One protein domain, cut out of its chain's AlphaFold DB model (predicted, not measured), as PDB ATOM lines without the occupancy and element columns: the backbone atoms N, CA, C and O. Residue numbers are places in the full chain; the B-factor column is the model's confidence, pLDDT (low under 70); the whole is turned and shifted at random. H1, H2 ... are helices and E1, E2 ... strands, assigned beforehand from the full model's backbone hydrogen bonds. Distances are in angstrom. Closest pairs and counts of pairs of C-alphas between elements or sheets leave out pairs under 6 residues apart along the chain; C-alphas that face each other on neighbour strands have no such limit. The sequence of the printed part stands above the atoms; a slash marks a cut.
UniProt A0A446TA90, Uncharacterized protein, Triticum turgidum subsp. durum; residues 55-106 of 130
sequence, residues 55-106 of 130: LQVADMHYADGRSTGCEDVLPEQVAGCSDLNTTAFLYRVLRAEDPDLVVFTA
ATOM      1  N   LEU A  55     158.999 154.177 214.159       96.88
ATOM      2  CA  LEU A  55     160.103 154.744 213.387       96.88
ATOM      3  C   LEU A  55     160.290 156.206 213.789       96.88
ATOM      4  O   LEU A  55     159.412 157.032 213.543       96.88
ATOM      5  N   GLN A  56     161.434 156.529 214.383       95.81
ATOM      6  CA  GLN A  56     161.788 157.904 214.713       95.81
ATOM      7  C   GLN A  56     162.642 158.515 213.601       95.81
ATOM      8  O   GLN A  56     163.679 157.966 213.234       95.81
ATOM      9  N   VAL A  57     162.217 159.667 213.093       93.31
ATOM     10  CA  VAL A  57     162.963 160.480 212.132       93.31
ATOM     11  C   VAL A  57     163.356 161.769 212.839       93.31
ATOM     12  O   VAL A  57     162.491 162.537 213.256       93.31
ATOM     13  N   ALA A  58     164.650 161.996 213.017       90.25
ATOM     14  CA  ALA A  58     165.161 163.183 213.688       90.25
ATOM     15  C   ALA A  58     165.851 164.122 212.696       90.25
ATOM     16  O   ALA A  58     166.493 163.644 211.767       90.25
ATOM     17  N   ASP A  59     165.711 165.428 212.931       84.62
ATOM     18  CA  ASP A  59     166.593 166.479 212.394       84.62
ATOM     19  C   ASP A  59     166.827 166.441 210.873       84.62
ATOM     20  O   ASP A  59     167.923 166.649 210.369       84.62
ATOM     21  N   MET A  60     165.774 166.132 210.115       82.62
ATOM     22  CA  MET A  60     165.867 165.937 208.666       82.62
ATOM     23  C   MET A  60     166.060 167.235 207.862       82.62
ATOM     24  O   MET A  60     166.233 167.138 206.651       82.62
ATOM     25  N   HIS A  61     165.966 168.409 208.513       84.56
ATOM     26  CA  HIS A  61     166.094 169.749 207.915       84.56
ATOM     27  C   HIS A  61     165.427 169.873 206.536       84.56
ATOM     28  O   HIS A  61     166.014 170.341 205.567       84.56
ATOM     29  N   TYR A  62     164.167 169.448 206.448       85.88
ATOM     30  CA  TYR A  62     163.420 169.454 205.194       85.88
ATOM     31  C   TYR A  62     162.994 170.879 204.833       85.88
ATOM     32  O   TYR A  62     162.617 171.658 205.708       85.88
ATOM     33  N   ALA A  63     163.017 171.243 203.558       86.75
ATOM     34  CA  ALA A  63     162.794 172.612 203.110       86.75
ATOM     35  C   ALA A  63     161.947 172.647 201.823       86.75
ATOM     36  O   ALA A  63     160.836 172.109 201.799       86.75
ATOM     37  N   ASP A  64     162.436 173.299 200.761       87.88
ATOM     38  CA  ASP A  64     161.689 173.578 199.531       87.88
ATOM     39  C   ASP A  64     161.822 172.472 198.468       87.88
ATOM     40  O   ASP A  64     161.643 172.699 197.266       87.88
ATOM     41  N   GLY A  65     162.128 171.237 198.863       88.44
ATOM     42  CA  GLY A  65     162.113 170.127 197.925       88.44
ATOM     43  C   GLY A  65     163.337 170.153 197.009       88.44
ATOM     44  O   GLY A  65     164.484 170.088 197.438       88.44
ATOM     45  N   ARG A  66     163.093 170.252 195.698       90.38
ATOM     46  CA  ARG A  66     164.147 170.207 194.671       90.38
ATOM     47  C   ARG A  66     165.128 171.384 194.755       90.38
ATOM     48  O   ARG A  66     166.255 171.249 194.290       90.38
ATOM     49  N   SER A  67     164.685 172.539 195.253       88.50
ATOM     50  CA  SER A  67     165.501 173.759 195.306       88.50
ATOM     51  C   SER A  67     166.406 173.844 196.528       88.50
ATOM     52  O   SER A  67     167.316 174.670 196.525       88.50
ATOM     53  N   THR A  68     166.189 173.008 197.543       87.44
ATOM     54  CA  THR A  68     167.038 172.977 198.734       87.44
ATOM     55  C   THR A  68     167.995 171.802 198.659       87.44
ATOM     56  O   THR A  68     167.578 170.679 198.387       87.44
ATOM     57  N   GLY A  69     169.285 172.084 198.849       86.25
ATOM     58  CA  GLY A  69     170.334 171.072 198.909       86.25
ATOM     59  C   GLY A  69     170.373 170.366 200.260       86.25
ATOM     60  O   GLY A  69     169.908 170.904 201.258       86.25
ATOM     61  N   CYS A  70     170.949 169.167 200.286       86.56
ATOM     62  CA  CYS A  70     171.146 168.419 201.526       86.56
ATOM     63  C   CYS A  70     172.221 169.061 202.412       86.56
ATOM     64  O   CYS A  70     173.237 169.546 201.907       86.56
ATOM     65  N   GLU A  71     172.031 168.974 203.724       81.94
ATOM     66  CA  GLU A  71     173.029 169.335 204.732       81.94
ATOM     67  C   GLU A  71     173.788 168.077 205.201       81.94
ATOM     68  O   GLU A  71     173.281 166.960 205.088       81.94
ATOM     69  N   ASP A  72     175.028 168.248 205.670       81.44
ATOM     70  CA  ASP A  72     175.859 167.191 206.277       81.44
ATOM     71  C   ASP A  72     176.115 165.930 205.420       81.44
ATOM     72  O   ASP A  72     176.275 164.819 205.930       81.44
ATOM     73  N   VAL A  73     176.213 166.099 204.098       85.62
ATOM     74  CA  VAL A  73     176.642 165.043 203.162       85.62
ATOM     75  C   VAL A  73     178.121 165.184 202.786       85.62
ATOM     76  O   VAL A  73     178.707 166.261 202.903       85.62
ATOM     77  N   LEU A  74     178.741 164.098 202.306       89.12
ATOM     78  CA  LEU A  74     180.126 164.149 201.821       89.12
ATOM     79  C   LEU A  74     180.254 165.134 200.642       89.12
ATOM     80  O   LEU A  74     179.305 165.256 199.863       89.12
ATOM     81  N   PRO A  75     181.411 165.798 200.445       89.00
ATOM     82  CA  PRO A  75     181.599 166.773 199.365       89.00
ATOM     83  C   PRO A  75     181.212 166.247 197.975       89.00
ATOM     84  O   PRO A  75     180.617 166.968 197.175       89.00
ATOM     85  N   GLU A  76     181.483 164.972 197.699       90.94
ATOM     86  CA  GLU A  76     181.172 164.308 196.429       90.94
ATOM     87  C   GLU A  76     179.667 164.063 196.244       90.94
ATOM     88  O   GLU A  76     179.196 163.865 195.125       90.94
ATOM     89  N   GLN A  77     178.907 164.069 197.339       85.44
ATOM     90  CA  GLN A  77     177.469 163.820 197.374       85.44
ATOM     91  C   GLN A  77     176.644 165.106 197.348       85.44
ATOM     92  O   GLN A  77     175.446 165.033 197.106       85.44
ATOM     93  N   VAL A  78     177.256 166.276 197.559       84.62
ATOM     94  CA  VAL A  78     176.561 167.575 197.514       84.62
ATOM     95  C   VAL A  78     175.949 167.822 196.131       84.62
ATOM     96  O   VAL A  78     174.842 168.349 196.008       84.62
ATOM     97  N   ALA A  79     176.650 167.416 195.069       86.88
ATOM     98  CA  ALA A  79     176.217 167.639 193.696       86.88
ATOM     99  C   ALA A  79     174.914 166.881 193.384       86.88
ATOM    100  O   ALA A  79     174.887 165.657 193.277       86.88
ATOM    101  N   GLY A  80     173.825 167.631 193.194       83.69
ATOM    102  CA  GLY A  80     172.517 167.073 192.847       83.69
ATOM    103  C   GLY A  80     171.748 166.458 194.019       83.69
ATOM    104  O   GLY A  80     170.696 165.861 193.784       83.69
ATOM    105  N   CYS A  81     172.231 166.607 195.258       90.12
ATOM    106  CA  CYS A  81     171.454 166.258 196.442       90.12
ATOM    107  C   CYS A  81     170.423 167.344 196.734       90.12
ATOM    108  O   CYS A  81     170.718 168.535 196.645       90.12
ATOM    109  N   SER A  82     169.215 166.920 197.080       92.69
ATOM    110  CA  SER A  82     168.116 167.782 197.493       92.69
ATOM    111  C   SER A  82     167.210 167.069 198.490       92.69
ATOM    112  O   SER A  82     167.342 165.858 198.686       92.69
ATOM    113  N   ASP A  83     166.211 167.763 199.031       91.62
ATOM    114  CA  ASP A  83     165.194 167.131 199.883       91.62
ATOM    115  C   ASP A  83     164.505 165.941 199.198       91.62
ATOM    116  O   ASP A  83     164.038 165.034 199.881       91.62
ATOM    117  N   LEU A  84     164.477 165.882 197.854       93.12
ATOM    118  CA  LEU A  84     163.956 164.721 197.119       93.12
ATOM    119  C   LEU A  84     164.738 163.439 197.428       93.12
ATOM    120  O   LEU A  84     164.166 162.347 197.455       93.12
ATOM    121  N   ASN A  85     166.043 163.556 197.674       91.88
ATOM    122  CA  ASN A  85     166.883 162.446 198.100       91.88
ATOM    123  C   ASN A  85     166.476 161.991 199.506       91.88
ATOM    124  O   ASN A  85     166.333 160.786 199.731       91.88
ATOM    125  N   THR A  86     166.203 162.937 200.407       90.31
ATOM    126  CA  THR A  86     165.667 162.676 201.750       90.31
ATOM    127  C   THR A  86     164.288 162.013 201.676       90.31
ATOM    128  O   THR A  86     164.077 160.987 202.323       90.31
ATOM    129  N   THR A  87     163.371 162.486 200.820       92.94
ATOM    130  CA  THR A  87     162.068 161.835 200.588       92.94
ATOM    131  C   THR A  87     162.247 160.404 200.100       92.94
ATOM    132  O   THR A  87     161.605 159.484 200.606       92.94
ATOM    133  N   ALA A  88     163.123 160.197 199.112       94.25
ATOM    134  CA  ALA A  88     163.368 158.884 198.534       94.25
ATOM    135  C   ALA A  88     163.987 157.928 199.563       94.25
ATOM    136  O   ALA A  88     163.661 156.741 199.572       94.25
ATOM    137  N   PHE A  89     164.859 158.431 200.437       92.19
ATOM    138  CA  PHE A  89     165.405 157.673 201.556       92.19
ATOM    139  C   PHE A  89     164.314 157.275 202.553       92.19
ATOM    140  O   PHE A  89     164.128 156.079 202.787       92.19
ATOM    141  N   LEU A  90     163.539 158.237 203.063       94.31
ATOM    142  CA  LEU A  90     162.452 157.969 204.007       94.31
ATOM    143  C   LEU A  90     161.420 157.002 203.425       94.31
ATOM    144  O   LEU A  90     160.982 156.089 204.117       94.31
ATOM    145  N   TYR A  91     161.088 157.130 202.140       97.19
ATOM    146  CA  TYR A  91     160.186 156.206 201.460       97.19
ATOM    147  C   TYR A  91     160.691 154.757 201.498       97.19
ATOM    148  O   TYR A  91     159.923 153.840 201.798       97.19
ATOM    149  N   ARG A  92     161.986 154.534 201.229       97.94
ATOM    150  CA  ARG A  92     162.589 153.194 201.304       97.94
ATOM    151  C   ARG A  92     162.569 152.650 202.729       97.94
ATOM    152  O   ARG A  92     162.224 151.487 202.907       97.94
ATOM    153  N   VAL A  93     162.889 153.481 203.721       97.50
ATOM    154  CA  VAL A  93     162.880 153.082 205.137       97.50
ATOM    155  C   VAL A  93     161.465 152.738 205.595       97.50
ATOM    156  O   VAL A  93     161.261 151.669 206.149       97.50
ATOM    157  N   LEU A  94     160.465 153.570 205.298       97.75
ATOM    158  CA  LEU A  94     159.066 153.303 205.652       97.75
ATOM    159  C   LEU A  94     158.569 151.975 205.071       97.75
ATOM    160  O   LEU A  94     157.894 151.215 205.757       97.75
ATOM    161  N   ARG A  95     158.933 151.679 203.819       98.12
ATOM    162  CA  ARG A  95     158.587 150.424 203.135       98.12
ATOM    163  C   ARG A  95     159.302 149.208 203.721       98.12
ATOM    164  O   ARG A  95     158.712 148.135 203.752       98.12
ATOM    165  N   ALA A  96     160.570 149.356 204.095       98.12
ATOM    166  CA  ALA A  96     161.377 148.263 204.628       98.12
ATOM    167  C   ALA A  96     161.037 147.966 206.093       98.12
ATOM    168  O   ALA A  96     160.973 146.807 206.494       98.12
ATOM    169  N   GLU A  97     160.803 149.013 206.880       96.88
ATOM    170  CA  GLU A  97     160.557 148.897 208.310       96.88
ATOM    171  C   GLU A  97     159.091 148.641 208.640       96.88
ATOM    172  O   GLU A  97     158.845 148.043 209.686       96.88
ATOM    173  N   ASP A  98     158.159 149.079 207.783       95.75
ATOM    174  CA  ASP A  98     156.709 148.964 207.975       95.75
ATOM    175  C   ASP A  98     156.298 149.360 209.409       95.75
ATOM    176  O   ASP A  98     155.927 148.495 210.193       95.75
ATOM    177  N   PRO A  99     156.464 150.627 209.841       96.44
ATOM    178  CA  PRO A  99     156.184 151.023 211.221       96.44
ATOM    179  C   PRO A  99     154.685 151.225 211.490       96.44
ATOM    180  O   PRO A  99     153.929 151.637 210.614       96.44
ATOM    181  N   ASP A 100     154.273 151.034 212.742       95.31
ATOM    182  CA  ASP A 100     152.907 151.316 213.208       95.31
ATOM    183  C   ASP A 100     152.716 152.803 213.561       95.31
ATOM    184  O   ASP A 100     151.602 153.329 213.542       95.31
ATOM    185  N   LEU A 101     153.817 153.498 213.868       94.56
ATOM    186  CA  LEU A 101     153.858 154.936 214.111       94.56
ATOM    187  C   LEU A 101     155.177 155.531 213.617       94.56
ATOM    188  O   LEU A 101     156.253 155.015 213.915       94.56
ATOM    189  N   VAL A 102     155.093 156.663 212.923       95.25
ATOM    190  CA  VAL A 102     156.260 157.471 212.551       95.25
ATOM    191  C   VAL A 102     156.279 158.710 213.431       95.25
ATOM    192  O   VAL A 102     155.297 159.451 213.477       95.25
ATOM    193  N   VAL A 103     157.385 158.934 214.131       94.44
ATOM    194  CA  VAL A 103     157.573 160.096 215.000       94.44
ATOM    195  C   VAL A 103     158.675 160.955 214.419       94.44
ATOM    196  O   VAL A 103     159.820 160.527 214.323       94.44
ATOM    197  N   PHE A 104     158.335 162.190 214.071       91.94
ATOM    198  CA  PHE A 104     159.323 163.181 213.685       91.94
ATOM    199  C   PHE A 104     159.731 163.994 214.913       91.94
ATOM    200  O   PHE A 104     158.875 164.572 215.585       91.94
ATOM    201  N   THR A 105     161.023 164.020 215.227       86.38
ATOM    202  CA  THR A 105     161.576 164.746 216.381       86.38
ATOM    203  C   THR A 105     162.539 165.840 215.926       86.38
ATOM    204  O   THR A 105     163.295 165.618 214.986       86.38
ATOM    205  N   ALA A 106     162.555 166.976 216.631       76.81
ATOM    206  CA  ALA A 106     163.270 168.211 216.267       76.81
ATOM    207  C   ALA A 106     162.628 169.000 215.103       76.81
ATOM    208  O   ALA A 106     161.450 168.815 214.791       76.81
TER     209      ALA A 106
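Overview. This is residues 55 to 106 of the 130 residues of an uncharacterized protein of Triticum turgidum subsp. durum (UniProt A0A446TA90). One long helix, H2, lies over one face of a ribbon of two parallel strands, E1 and E2, and runs back the opposite way with little contact between them; at the end where H2 begins, a large loop with the short helix H1 extends the shape to a far tip. The printed part has 52 residues, with two named helices and two named strands in the order E1, H1, H2, E2; the sheet's order is E1, E2, parallel. The class is mixed, helices and strands. The whole is only just loose, close to compact, with a radius of gyration of the C-alphas of 11.9 A, and elongated, with spans of 34 by 22 by 18 A.

Along the chain. E1 is residues 55 to 58, 9.8 A from first to last C-alpha, and begins with the C-alpha of Leu 55 at (160.103, 154.744, 213.387). Residues 59 to 74 hold no named element. H1 follows as residues 75 to 78, 5.4 A long, with the C-alpha of Pro 75 at (181.599, 166.773, 199.365). H2, the longest helix, is residues 83 to 97 and measures 20.6 A from first to last C-alpha. E2, the longest strand, is residues 101 to 105, 12.7 A long, and ends with the C-alpha of Thr 105 at (161.576, 164.746, 216.381).

Arrangement. E1 and E2 are parallel neighbours, with 14 degrees between their directions. The C-alphas of Leu 55 and Val 102 face each other at 4.8 A. Within hydrogen-bond range are N 55 and O 101, 2.9 A apart, and N 103 and O 55, 2.8 A apart. E1, H1, H2 and E2 form a strand-helix-strand unit, two parallel neighbour strands with helices between them along the chain, and its crossover is right-handed. The closest C-alphas of E1 and H2 are those of Leu 55 and Glu 97, 7.8 A apart, and their centres are 11.6 A apart. H1 is apart from E2 and also apart from H2. In H2 every O i to N i+4 pair is within hydrogen-bond range; H1, with 4 residues, is too short for such a pair, and its one O i to N i+3 pair is within range.

Size, cuts and confidence. The two C-alphas farthest apart are those of Pro 75 and Asp 100, at 35.4 A, while the first and last printed C-alphas, of Leu 55 and Ala 106, are 14.1 A apart. The printed part has no cut. The link from E1 to H1 is long, with 16 residues, whereas those from H1 to H2, with 4 residues, and from H2 to E2, with 3, are tight. The mean pLDDT of the printed part is 90.6, and no printed residue is under 70.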